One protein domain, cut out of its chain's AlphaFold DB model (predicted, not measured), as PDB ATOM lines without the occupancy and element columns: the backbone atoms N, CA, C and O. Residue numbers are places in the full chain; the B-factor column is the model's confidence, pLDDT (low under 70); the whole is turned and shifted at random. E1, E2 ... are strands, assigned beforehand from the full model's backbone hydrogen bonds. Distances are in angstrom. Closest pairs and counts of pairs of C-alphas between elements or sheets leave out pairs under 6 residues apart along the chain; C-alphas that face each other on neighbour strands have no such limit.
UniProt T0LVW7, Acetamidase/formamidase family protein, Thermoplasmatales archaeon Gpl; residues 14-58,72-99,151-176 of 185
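What this domain is: This is residues 14 to 58, 72 to 99 and 151 to 176 of the 185 residues of the protein "Acetamidase/formamidase family protein" of Thermoplasmatales archaeon Gpl (UniProt T0LVW7). Little regular structure: loops hold four small strand pairs, parallel E1 with E4 and E3 with E5 toward one side, antiparallel E2 with E7 and E6 with E8 toward the opposite side. The 99 printed residues have no named helix and eight strands, E1 to E8 in chain order, holding 26 residues: all strand. The whole is compact, radius of gyration of the C-alphas 13.3 A, spanning 42 by 30 by 24 A.

How they stand to each other: E1, residues 14 to 17, is parallel to E4, residues 44 to 47; N 16 and O 45 are 2.8 A apart. E2, 27 to 29, is antiparallel to E7, 162 to 164; N 28 and O 163, 2.8 A. E3, 36 to 38, is parallel to E5, 80 to 82; N 81 and O 36, 2.8 A. E6, 153 to 155, is antiparallel to E8, 172 to 174; N 173 and O 154, 2.9 A.

Where its parts are: E1, 9.7 A long, begins at C-alpha 14 (254.835, 176.088, 187.698). E8 ends at C-alpha 174 (249.386, 179.506, 164.090).

The domain as a whole: C-alphas 58 and 72 are 18.3 A apart across one cut, 99 and 151 10.6 A across another. Residue 176 is under pLDDT 70.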
ATOM      1  N   LYS A  14     255.723 174.987 188.088       93.00
ATOM      2  CA  LYS A  14     254.835 176.088 187.698       93.00
ATOM      3  C   LYS A  14     253.822 175.549 186.687       93.00
ATOM      4  O   LYS A  14     254.187 174.797 185.788       93.00
ATOM      5  N   SER A  15     252.561 175.933 186.838       94.56
ATOM      6  CA  SER A  15     251.499 175.577 185.899       94.56
ATOM      7  C   SER A  15     250.790 176.854 185.472       94.56
ATOM      8  O   SER A  15     250.399 177.669 186.313       94.56
ATOM      9  N   LEU A  16     250.683 177.055 184.162       96.75
ATOM     10  CA  LEU A  16     249.999 178.184 183.556       96.75
ATOM     11  C   LEU A  16     248.654 177.718 183.005       96.75
ATOM     12  O   LEU A  16     248.581 177.057 181.970       96.75
ATOM     13  N   ASP A  17     247.584 178.067 183.715       97.06
ATOM     14  CA  ASP A  17     246.239 177.626 183.364       97.06
ATOM     15  C   ASP A  17     245.569 178.573 182.362       97.06
ATOM     16  O   ASP A  17     245.065 179.634 182.736       97.06
ATOM     17  N   GLY A  18     245.531 178.181 181.091       96.69
ATOM     18  CA  GLY A  18     244.869 178.913 180.013       96.69
ATOM     19  C   GLY A  18     243.341 178.886 180.066       96.69
ATOM     20  O   GLY A  18     242.698 179.584 179.293       96.69
ATOM     21  N   ARG A  19     242.717 178.134 180.985       94.75
ATOM     22  CA  ARG A  19     241.262 178.225 181.228       94.75
ATOM     23  C   ARG A  19     240.891 179.514 181.964       94.75
ATOM     24  O   ARG A  19     239.728 179.912 181.965       94.75
ATOM     25  N   ASN A  20     241.867 180.177 182.587       96.50
ATOM     26  CA  ASN A  20     241.722 181.536 183.089       96.50
ATOM     27  C   ASN A  20     241.978 182.534 181.951       96.50
ATOM     28  O   ASN A  20     243.107 182.670 181.492       96.50
ATOM     29  N   LEU A  21     240.948 183.284 181.549       95.19
ATOM     30  CA  LEU A  21     241.034 184.274 180.464       95.19
ATOM     31  C   LEU A  21     242.119 185.340 180.672       95.19
ATOM     32  O   LEU A  21     242.620 185.883 179.695       95.19
ATOM     33  N   ASN A  22     242.522 185.623 181.915       96.81
ATOM     34  CA  ASN A  22     243.606 186.575 182.184       96.81
ATOM     35  C   ASN A  22     244.989 186.057 181.756       96.81
ATOM     36  O   ASN A  22     245.919 186.849 181.665       96.81
ATOM     37  N   ASN A  23     245.116 184.750 181.513       97.88
ATOM     38  CA  ASN A  23     246.333 184.101 181.030       97.88
ATOM     39  C   ASN A  23     246.350 183.945 179.502       97.88
ATOM     40  O   ASN A  23     247.231 183.269 178.977       97.88
ATOM     41  N   LEU A  24     245.360 184.500 178.799       97.62
ATOM     42  CA  LEU A  24     245.223 184.408 177.352       97.62
ATOM     43  C   LEU A  24     245.394 185.781 176.707       97.62
ATOM     44  O   LEU A  24     244.941 186.800 177.230       97.62
ATOM     45  N   HIS A  25     245.961 185.787 175.505       97.06
ATOM     46  CA  HIS A  25     245.895 186.931 174.607       97.06
ATOM     47  C   HIS A  25     245.387 186.507 173.224       97.06
ATOM     48  O   HIS A  25     245.697 185.428 172.722       97.06
ATOM     49  N   PHE A  26     244.610 187.393 172.597       96.81
ATOM     50  CA  PHE A  26     243.970 187.176 171.287       96.81
ATOM     51  C   PHE A  26     244.566 188.055 170.182       96.81
ATOM     52  O   PHE A  26     244.008 188.197 169.093       96.81
ATOM     53  N   LYS A  27     245.703 188.686 170.481       95.88
ATOM     54  CA  LYS A  27     246.518 189.450 169.542       95.88
ATOM     55  C   LYS A  27     247.983 189.315 169.909       95.88
ATOM     56  O   LYS A  27     248.319 189.263 171.093       95.88
ATOM     57  N   TRP A  28     248.848 189.309 168.909       96.38
ATOM     58  CA  TRP A  28     250.294 189.357 169.082       96.38
ATOM     59  C   TRP A  28     250.759 190.807 169.039       96.38
ATOM     60  O   TRP A  28     250.572 191.485 168.032       96.38
ATOM     61  N   ASN A  29     251.355 191.289 170.124       96.00
ATOM     62  CA  ASN A  29     251.995 192.599 170.204       96.00
ATOM     63  C   ASN A  29     253.084 192.561 171.296       96.00
ATOM     64  O   ASN A  29     253.112 191.640 172.117       96.00
ATOM     65  N   SER A  30     253.966 193.558 171.314       94.50
ATOM     66  CA  SER A  30     255.045 193.677 172.308       94.50
ATOM     67  C   SER A  30     254.598 194.216 173.672       94.50
ATOM     68  O   SER A  30     255.404 194.268 174.598       94.50
ATOM     69  N   THR A  31     253.337 194.638 173.821       95.56
ATOM     70  CA  THR A  31     252.826 195.294 175.038       95.56
ATOM     71  C   THR A  31     251.994 194.374 175.933       95.56
ATOM     72  O   THR A  31     251.667 194.756 177.061       95.56
ATOM     73  N   ASN A  32     251.678 193.158 175.471       96.19
ATOM     74  CA  ASN A  32     251.041 192.119 176.270       96.19
ATOM     75  C   ASN A  32     251.884 191.843 177.520       96.19
ATOM     76  O   ASN A  32     253.077 191.546 177.443       96.19
ATOM     77  N   ARG A  33     251.257 191.954 178.693       96.69
ATOM     78  CA  ARG A  33     251.952 191.781 179.969       96.69
ATOM     79  C   ARG A  33     252.211 190.299 180.222       96.69
ATOM     80  O   ARG A  33     251.266 189.524 180.097       96.69
ATOM     81  N   PRO A  34     253.426 189.909 180.632       97.31
ATOM     82  CA  PRO A  34     253.686 188.542 181.043       97.31
ATOM     83  C   PRO A  34     252.767 188.099 182.179       97.31
ATOM     84  O   PRO A  34     252.508 188.857 183.117       97.31
ATOM     85  N   VAL A  35     252.314 186.853 182.104       97.88
ATOM     86  CA  VAL A  35     251.474 186.203 183.127       97.88
ATOM     87  C   VAL A  35     252.241 185.130 183.899       97.88
ATOM     88  O   VAL A  35     251.782 184.643 184.930       97.88
ATOM     89  N   LEU A  36     253.441 184.792 183.423       97.31
ATOM     90  CA  LEU A  36     254.387 183.896 184.069       97.31
ATOM     91  C   LEU A  36     255.812 184.386 183.798       97.31
ATOM     92  O   LEU A  36     256.111 184.824 182.690       97.31
ATOM     93  N   HIS A  37     256.683 184.268 184.796       96.75
ATOM     94  CA  HIS A  37     258.126 184.442 184.650       96.75
ATOM     95  C   HIS A  37     258.821 183.109 184.903       96.75
ATOM     96  O   HIS A  37     258.480 182.408 185.866       96.75
ATOM     97  N   VAL A  38     259.785 182.765 184.056       95.88
ATOM     98  CA  VAL A  38     260.580 181.540 184.163       95.88
ATOM     99  C   VAL A  38     262.055 181.840 183.933       95.88
ATOM    100  O   VAL A  38     262.403 182.711 183.140       95.88
ATOM    101  N   SER A  39     262.927 181.096 184.600       95.31
ATOM    102  CA  SER A  39     264.362 181.141 184.313       95.31
ATOM    103  C   SER A  39     264.726 180.206 183.151       95.31
ATOM    104  O   SER A  39     263.952 179.322 182.773       95.31
ATOM    105  N   GLU A  40     265.922 180.369 182.573       92.62
ATOM    106  CA  GLU A  40     266.420 179.456 181.535       92.62
ATOM    107  C   GLU A  40     266.354 177.996 182.021       92.62
ATOM    108  O   GLU A  40     266.801 177.674 183.124       92.62
ATOM    109  N   ARG A  41     265.816 177.101 181.179       91.12
ATOM    110  CA  ARG A  41     265.642 175.655 181.445       91.12
ATOM    111  C   ARG A  41     264.659 175.307 182.563       91.12
ATOM    112  O   ARG A  41     264.548 174.129 182.901       91.12
ATOM    113  N   GLU A  42     263.948 176.280 183.123       94.12
ATOM    114  CA  GLU A  42     262.875 175.994 184.067       94.12
ATOM    115  C   GLU A  42     261.715 175.290 183.350       94.12
ATOM    116  O   GLU A  42     261.238 175.724 182.301       94.12
ATOM    117  N   GLU A  43     261.274 174.174 183.923       95.06
ATOM    118  CA  GLU A  43     260.156 173.395 183.405       95.06
ATOM    119  C   GLU A  43     258.845 173.898 183.996       95.06
ATOM    120  O   GLU A  43     258.740 174.172 185.193       95.06
ATOM    121  N   PHE A  44     257.832 173.986 183.145       96.00
ATOM    122  CA  PHE A  44     256.489 174.371 183.538       96.00
ATOM    123  C   PHE A  44     255.460 173.648 182.673       96.00
ATOM    124  O   PHE A  44     255.745 173.203 181.560       96.00
ATOM    125  N   GLU A  45     254.256 173.531 183.208       96.44
ATOM    126  CA  GLU A  45     253.093 172.999 182.514       96.44
ATOM    127  C   GLU A  45     252.240 174.143 181.972       96.44
ATOM    128  O   GLU A  45     252.137 175.211 182.581       96.44
ATOM    129  N   VAL A  46     251.597 173.907 180.833       96.88
ATOM    130  CA  VAL A  46     250.605 174.818 180.269       96.88
ATOM    131  C   VAL A  46     249.324 174.036 180.030       96.88
ATOM    132  O   VAL A  46     249.328 173.056 179.288       96.88
ATOM    133  N   ILE A  47     248.226 174.480 180.636       97.00
ATOM    134  CA  ILE A  47     246.892 173.936 180.369       97.00
ATOM    135  C   ILE A  47     246.286 174.782 179.258       97.00
ATOM    136  O   ILE A  47     246.045 175.975 179.444       97.00
ATOM    137  N   ILE A  48     246.062 174.180 178.095       95.88
ATOM    138  CA  ILE A  48     245.669 174.900 176.881       95.88
ATOM    139  C   ILE A  48     244.189 174.611 176.596       95.88
ATOM    140  O   ILE A  48     243.831 173.440 176.445       95.88
ATOM    141  N   PRO A  49     243.309 175.629 176.547       95.94
ATOM    142  CA  PRO A  49     241.935 175.427 176.103       95.94
ATOM    143  C   PRO A  49     241.900 175.073 174.609       95.94
ATOM    144  O   PRO A  49     242.835 175.375 173.869       95.94
ATOM    145  N   ASP A  50     240.815 174.458 174.134       95.19
ATOM    146  CA  ASP A  50     240.648 174.244 172.692       95.19
ATOM    147  C   ASP A  50     240.558 175.582 171.932       95.19
ATOM    148  O   ASP A  50     240.387 176.642 172.538       95.19
ATOM    149  N   SER A  51     240.618 175.542 170.598       94.00
ATOM    150  CA  SER A  51     240.633 176.752 169.766       94.00
ATOM    151  C   SER A  51     239.451 177.688 170.015       94.00
ATOM    152  O   SER A  51     239.603 178.887 169.833       94.00
ATOM    153  N   SER A  52     238.297 177.199 170.476       95.44
ATOM    154  CA  SER A  52     237.146 178.041 170.831       95.44
ATOM    155  C   SER A  52     237.236 178.688 172.217       95.44
ATOM    156  O   SER A  52     236.270 179.309 172.656       95.44
ATOM    157  N   THR A  53     238.342 178.524 172.943       96.38
ATOM    158  CA  THR A  53     238.477 178.909 174.355       96.38
ATOM    159  C   THR A  53     237.413 178.228 175.229       96.38
ATOM    160  O   THR A  53     236.712 178.858 176.021       96.38
ATOM    161  N   MET A  54     237.250 176.907 175.076       95.12
ATOM    162  CA  MET A  54     236.272 176.093 175.812       95.12
ATOM    163  C   MET A  54     234.807 176.479 175.573       95.12
ATOM    164  O   MET A  54     233.951 176.097 176.375       95.12
ATOM    165  N   GLN A  55     234.468 177.215 174.513       96.44
ATOM    166  CA  GLN A  55     233.070 177.527 174.194       96.44
ATOM    167  C   GLN A  55     232.324 176.297 173.656       96.44
ATOM    168  O   GLN A  55     231.161 176.083 174.004       96.44
ATOM    169  N   VAL A  56     232.999 175.446 172.875       96.38
ATOM    170  CA  VAL A  56     232.472 174.140 172.455       96.38
ATOM    171  C   VAL A  56     232.602 173.135 173.595       96.38
ATOM    172  O   VAL A  56     233.619 173.053 174.280       96.38
ATOM    173  N   LYS A  57     231.555 172.338 173.797       95.50
ATOM    174  CA  LYS A  57     231.473 171.266 174.791       95.50
ATOM    175  C   LYS A  57     231.209 169.933 174.099       95.50
ATOM    176  O   LYS A  57     230.720 169.882 172.973       95.50
ATOM    177  N   ARG A  58     231.442 168.832 174.815       94.81
ATOM    178  CA  ARG A  58     231.189 167.471 174.311       94.81
ATOM    179  C   ARG A  58     229.746 167.246 173.844       94.81
ATOM    180  O   ARG A  58     229.508 166.455 172.943       94.81
ATOM    181  N   LEU A  72     237.138 185.194 170.629       94.94
ATOM    182  CA  LEU A  72     237.821 184.291 171.550       94.94
ATOM    183  C   LEU A  72     238.389 183.045 170.850       94.94
ATOM    184  O   LEU A  72     238.689 182.056 171.519       94.94
ATOM    185  N   PHE A  73     238.514 183.046 169.520       93.12
ATOM    186  CA  PHE A  73     239.201 181.962 168.817       93.12
ATOM    187  C   PHE A  73     240.724 182.073 168.930       93.12
ATOM    188  O   PHE A  73     241.287 183.167 168.896       93.12
ATOM    189  N   ASP A  74     241.376 180.911 169.004       93.19
ATOM    190  CA  ASP A  74     242.825 180.722 168.892       93.19
ATOM    191  C   ASP A  74     243.640 181.577 169.876       93.19
ATOM    192  O   ASP A  74     244.730 182.050 169.552       93.19
ATOM    193  N   GLY A  75     243.109 181.782 171.086       95.06
ATOM    194  CA  GLY A  75     243.812 182.475 172.160       95.06
ATOM    195  C   GLY A  75     245.102 181.751 172.542       95.06
ATOM    196  O   GLY A  75     245.099 180.545 172.789       95.06
ATOM    197  N   ALA A  76     246.206 182.489 172.615       96.50
ATOM    198  CA  ALA A  76     247.491 181.947 173.038       96.50
ATOM    199  C   ALA A  76     247.656 182.106 174.552       96.50
ATOM    200  O   ALA A  76     247.392 183.176 175.106       96.50
ATOM    201  N   VAL A  77     248.093 181.033 175.218       97.75
ATOM    202  CA  VAL A  77     248.343 181.024 176.665       97.75
ATOM    203  C   VAL A  77     249.701 181.666 176.949       97.75
ATOM    204  O   VAL A  77     250.727 181.200 176.457       97.75
ATOM    205  N   GLY A  78     249.711 182.731 177.743       97.00
ATOM    206  CA  GLY A  78     250.885 183.557 177.997       97.00
ATOM    207  C   GLY A  78     250.549 185.053 177.976       97.00
ATOM    208  O   GLY A  78     249.393 185.427 178.178       97.00
ATOM    209  N   PRO A  79     251.540 185.926 177.725       97.62
ATOM    210  CA  PRO A  79     252.945 185.609 177.453       97.62
ATOM    211  C   PRO A  79     253.705 185.054 178.664       97.62
ATOM    212  O   PRO A  79     253.445 185.427 179.809       97.62
ATOM    213  N   VAL A  80     254.693 184.201 178.395       97.44
ATOM    214  CA  VAL A  80     255.690 183.766 179.382       97.44
ATOM    215  C   VAL A  80     256.955 184.589 179.169       97.44
ATOM    216  O   VAL A  80     257.487 184.625 178.062       97.44
ATOM    217  N   TYR A  81     257.430 185.259 180.215       96.44
ATOM    218  CA  TYR A  81     258.694 185.985 180.192       96.44
ATOM    219  C   TYR A  81     259.829 185.069 180.638       96.44
ATOM    220  O   TYR A  81     259.726 184.425 181.684       96.44
ATOM    221  N   VAL A  82     260.903 185.020 179.853       95.94
ATOM    222  CA  VAL A  82     262.106 184.252 180.182       95.94
ATOM    223  C   VAL A  82     263.162 185.219 180.705       95.94
ATOM    224  O   VAL A  82     263.519 186.187 180.036       95.94
ATOM    225  N   ASP A  83     263.640 184.986 181.921       95.75
ATOM    226  CA  ASP A  83     264.585 185.886 182.574       95.75
ATOM    227  C   ASP A  83     265.899 185.975 181.784       95.75
ATOM    228  O   ASP A  83     266.494 184.961 181.417       95.75
ATOM    229  N   GLY A  84     266.368 187.203 181.556       93.44
ATOM    230  CA  GLY A  84     267.651 187.468 180.903       93.44
ATOM    231  C   GLY A  84     267.647 187.387 179.375       93.44
ATOM    232  O   GLY A  84     268.713 187.550 178.794       93.44
ATOM    233  N   THR A  85     266.499 187.165 178.720       93.69
ATOM    234  CA  THR A  85     266.419 187.210 177.248       93.69
ATOM    235  C   THR A  85     266.353 188.637 176.715       93.69
ATOM    236  O   THR A  85     265.611 189.468 177.251       93.69
ATOM    237  N   GLU A  86     267.041 188.891 175.606       94.12
ATOM    238  CA  GLU A  86     267.092 190.178 174.913       94.12
ATOM    239  C   GLU A  86     266.639 190.063 173.439       94.12
ATOM    240  O   GLU A  86     266.675 188.984 172.839       94.12
ATOM    241  N   PRO A  87     266.192 191.167 172.803       93.50
ATOM    242  CA  PRO A  87     265.903 191.173 171.372       93.50
ATOM    243  C   PRO A  87     267.105 190.705 170.538       93.50
ATOM    244  O   PRO A  87     268.184 191.285 170.608       93.50
ATOM    245  N   GLY A  88     266.886 189.691 169.701       92.25
ATOM    246  CA  GLY A  88     267.932 189.049 168.897       92.25
ATOM    247  C   GLY A  88     268.298 187.644 169.377       92.25
ATOM    248  O   GLY A  88     268.855 186.875 168.593       92.25
ATOM    249  N   ASP A  89     267.916 187.279 170.602       93.12
ATOM    250  CA  ASP A  89     268.085 185.922 171.108       93.12
ATOM    251  C   ASP A  89     267.155 184.919 170.416       93.12
ATOM    252  O   ASP A  89     266.057 185.239 169.948       93.12
ATOM    253  N   CYS A  90     267.591 183.660 170.394       91.38
ATOM    254  CA  CYS A  90     266.771 182.535 169.965       91.38
ATOM    255  C   CYS A  90     266.247 181.777 171.188       91.38
ATOM    256  O   CYS A  90     267.026 181.263 171.992       91.38
ATOM    257  N   ILE A  91     264.923 181.652 171.297       90.88
ATOM    258  CA  ILE A  91     264.282 180.839 172.333       90.88
ATOM    259  C   ILE A  91     264.061 179.429 171.787       90.88
ATOM    260  O   ILE A  91     263.354 179.232 170.800       90.88
ATOM    261  N   THR A  92     264.637 178.435 172.463       91.81
ATOM    262  CA  THR A  92     264.353 177.019 172.198       91.81
ATOM    263  C   THR A  92     263.342 176.503 173.213       91.81
ATOM    264  O   THR A  92     263.610 176.500 174.412       91.81
ATOM    265  N   VAL A  93     262.198 176.018 172.732       91.56
ATOM    266  CA  VAL A  93     261.172 175.370 173.561       91.56
ATOM    267  C   VAL A  93     261.219 173.865 173.318       91.56
ATOM    268  O   VAL A  93     260.999 173.407 172.199       91.56
ATOM    269  N   ASN A  94     261.495 173.084 174.366       92.12
ATOM    270  CA  ASN A  94     261.458 171.625 174.294       92.12
ATOM    271  C   ASN A  94     260.114 171.103 174.819       92.12
ATOM    272  O   ASN A  94     259.871 171.084 176.026       92.12
ATOM    273  N   ILE A  95     259.247 170.666 173.906       92.06
ATOM    274  CA  ILE A  95     257.964 170.053 174.256       92.06
ATOM    275  C   ILE A  95     258.231 168.629 174.742       92.06
ATOM    276  O   ILE A  95     258.455 167.729 173.941       92.06
ATOM    277  N   LYS A  96     258.211 168.413 176.059       92.31
ATOM    278  CA  LYS A  96     258.477 167.088 176.642       92.31
ATOM    279  C   LYS A  96     257.317 166.112 176.494       92.31
ATOM    280  O   LYS A  96     257.529 164.911 176.348       92.31
ATOM    281  N   LYS A  97     256.095 166.622 176.613       92.00
ATOM    282  CA  LYS A  97     254.871 165.829 176.613       92.00
ATOM    283  C   LYS A  97     253.711 166.695 176.143       92.00
ATOM    284  O   LYS A  97     253.632 167.862 176.510       92.00
ATOM    285  N   ILE A  98     252.820 166.096 175.363       93.06
ATOM    286  CA  ILE A  98     251.500 166.645 175.071       93.06
ATOM    287  C   ILE A  98     250.494 165.610 175.557       93.06
ATOM    288  O   ILE A  98     250.563 164.444 175.165       93.06
ATOM    289  N   GLU A  99     249.586 166.037 176.423       92.75
ATOM    290  CA  GLU A  99     248.424 165.259 176.833       92.75
ATOM    291  C   GLU A  99     247.181 165.935 176.272       92.75
ATOM    292  O   GLU A  99     247.071 167.160 176.282       92.75
ATOM    293  N   LEU A 151     251.008 170.940 168.775       88.88
ATOM    294  CA  LEU A 151     250.706 172.293 169.236       88.88
ATOM    295  C   LEU A 151     250.525 173.231 168.039       88.88
ATOM    296  O   LEU A 151     251.486 173.526 167.332       88.88
ATOM    297  N   GLY A 152     249.293 173.689 167.817       88.38
ATOM    298  CA  GLY A 152     248.949 174.525 166.664       88.38
ATOM    299  C   GLY A 152     249.311 176.005 166.803       88.38
ATOM    300  O   GLY A 152     249.451 176.670 165.784       88.38
ATOM    301  N   VAL A 153     249.462 176.533 168.024       92.12
ATOM    302  CA  VAL A 153     249.766 177.954 168.275       92.12
ATOM    303  C   VAL A 153     250.980 178.068 169.187       92.12
ATOM    304  O   VAL A 153     250.932 177.655 170.343       92.12
ATOM    305  N   ILE A 154     252.068 178.631 168.670       93.12
ATOM    306  CA  ILE A 154     253.284 178.911 169.438       93.12
ATOM    307  C   ILE A 154     254.057 180.048 168.773       93.12
ATOM    308  O   ILE A 154     254.176 180.107 167.549       93.12
ATOM    309  N   GLY A 155     254.580 180.975 169.567       93.81
ATOM    310  CA  GLY A 155     255.341 182.102 169.045       93.81
ATOM    311  C   GLY A 155     255.874 183.014 170.135       93.81
ATOM    312  O   GLY A 155     255.543 182.865 171.311       93.81
ATOM    313  N   THR A 156     256.703 183.963 169.720       95.25
ATOM    314  CA  THR A 156     257.198 185.060 170.549       95.25
ATOM    315  C   THR A 156     256.435 186.346 170.240       95.25
ATOM    316  O   THR A 156     255.700 186.443 169.254       95.25
ATOM    317  N   ALA A 157     256.576 187.353 171.101       95.00
ATOM    318  CA  ALA A 157     256.027 188.669 170.808       95.00
ATOM    319  C   ALA A 157     256.766 189.300 169.605       95.00
ATOM    320  O   ALA A 157     257.997 189.216 169.541       95.00
ATOM    321  N   PRO A 158     256.055 189.952 168.665       94.69
ATOM    322  CA  PRO A 158     256.698 190.747 167.624       94.69
ATOM    323  C   PRO A 158     257.465 191.920 168.241       94.69
ATOM    324  O   PRO A 158     257.093 192.410 169.306       94.69
ATOM    325  N   ALA A 159     258.485 192.424 167.546       92.44
ATOM    326  CA  ALA A 159     259.218 193.612 167.997       92.44
ATOM    327  C   ALA A 159     258.323 194.866 168.017       92.44
ATOM    328  O   ALA A 159     258.375 195.677 168.942       92.44
ATOM    329  N   GLU A 160     257.465 195.002 167.008       91.94
ATOM    330  CA  GLU A 160     256.559 196.130 166.826       91.94
ATOM    331  C   GLU A 160     255.242 195.684 166.189       91.94
ATOM    332  O   GLU A 160     255.167 194.628 165.564       91.94
ATOM    333  N   GLY A 161     254.210 196.515 166.327       93.94
ATOM    334  CA  GLY A 161     252.907 196.293 165.711       93.94
ATOM    335  C   GLY A 161     251.958 195.406 166.519       93.94
ATOM    336  O   GLY A 161     252.233 194.985 167.642       93.94
ATOM    337  N   GLU A 162     250.795 195.169 165.920       95.88
ATOM    338  CA  GLU A 162     249.737 194.319 166.448       95.88
ATOM    339  C   GLU A 162     249.244 193.398 165.329       95.88
ATOM    340  O   GLU A 162     248.910 193.863 164.237       95.88
ATOM    341  N   TYR A 163     249.190 192.096 165.599       95.50
ATOM    342  CA  TYR A 163     248.792 191.076 164.633       95.50
ATOM    343  C   TYR A 163     247.677 190.201 165.208       95.50
ATOM    344  O   TYR A 163     247.651 189.904 166.404       95.50
ATOM    345  N   GLY A 164     246.749 189.777 164.349       93.56
ATOM    346  CA  GLY A 164     245.733 188.788 164.713       93.56
ATOM    347  C   GLY A 164     246.322 187.383 164.870       93.56
ATOM    348  O   GLY A 164     247.455 187.134 164.464       93.56
ATOM    349  N   MET A 165     245.536 186.463 165.431       91.75
ATOM    350  CA  MET A 165     245.995 185.096 165.708       91.75
ATOM    351  C   MET A 165     246.158 184.247 164.444       91.75
ATOM    352  O   MET A 165     247.137 183.525 164.321       91.75
ATOM    353  N   ILE A 166     245.208 184.356 163.508       83.81
ATOM    354  CA  ILE A 166     245.008 183.370 162.436       83.81
ATOM    355  C   ILE A 166     246.192 183.218 161.465       83.81
ATOM    356  O   ILE A 166     246.603 182.086 161.208       83.81
ATOM    357  N   PRO A 167     246.725 184.290 160.852       85.50
ATOM    358  CA  PRO A 167     247.818 184.118 159.909       85.50
ATOM    359  C   PRO A 167     249.125 183.782 160.653       85.50
ATOM    360  O   PRO A 167     249.464 184.499 161.598       85.50
ATOM    361  N   PRO A 168     249.899 182.767 160.214       87.94
ATOM    362  CA  PRO A 168     251.272 182.594 160.685       87.94
ATOM    363  C   PRO A 168     252.098 183.850 160.406       87.94
ATOM    364  O   PRO A 168     251.878 184.551 159.414       87.94
ATOM    365  N   GLN A 169     253.074 184.108 161.268       91.62
ATOM    366  CA  GLN A 169     253.969 185.256 161.182       91.62
ATOM    367  C   GLN A 169     255.429 184.837 161.370       91.62
ATOM    368  O   GLN A 169     255.741 183.705 161.741       91.62
ATOM    369  N   TYR A 170     256.348 185.777 161.138       89.44
ATOM    370  CA  TYR A 170     257.789 185.548 161.302       89.44
ATOM    371  C   TYR A 170     258.188 185.178 162.743       89.44
ATOM    372  O   TYR A 170     259.208 184.527 162.944       89.44
ATOM    373  N   PHE A 171     257.393 185.588 163.734       89.88
ATOM    374  CA  PHE A 171     257.616 185.332 165.160       89.88
ATOM    375  C   PHE A 171     256.915 184.065 165.671       89.88
ATOM    376  O   PHE A 171     256.915 183.801 166.870       89.88
ATOM    377  N   GLY A 172     256.278 183.282 164.796       88.38
ATOM    378  CA  GLY A 172     255.450 182.157 165.214       88.38
ATOM    379  C   GLY A 172     253.975 182.370 164.867       88.38
ATOM    380  O   GLY A 172     253.644 182.753 163.746       88.38
ATOM    381  N   GLY A 173     253.085 182.095 165.817       85.56
ATOM    382  CA  GLY A 173     251.635 182.185 165.643       85.56
ATOM    383  C   GLY A 173     251.013 180.821 165.363       85.56
ATOM    384  O   GLY A 173     251.427 179.820 165.953       85.56
ATOM    385  N   ILE A 174     250.012 180.772 164.485       81.12
ATOM    386  CA  ILE A 174     249.386 179.506 164.090       81.12
ATOM    387  C   ILE A 174     250.293 178.743 163.121       81.12
ATOM    388  O   ILE A 174     250.454 179.134 161.968       81.12
ATOM    389  N   TRP A 175     250.820 177.603 163.562       72.06
ATOM    390  CA  TRP A 175     251.561 176.641 162.750       72.06
ATOM    391  C   TRP A 175     250.799 175.317 162.684       72.06
ATOM    392  O   TRP A 175     250.853 174.491 163.592       72.06
ATOM    393  N   ILE A 176     250.101 175.083 161.571       63.75
ATOM    394  CA  ILE A 176     249.422 173.806 161.304       63.75
ATOM    395  C   ILE A 176     250.409 172.866 160.605       63.75
ATOM    396  O   ILE A 176     250.329 172.640 159.398       63.75
TER     397      ILE A 176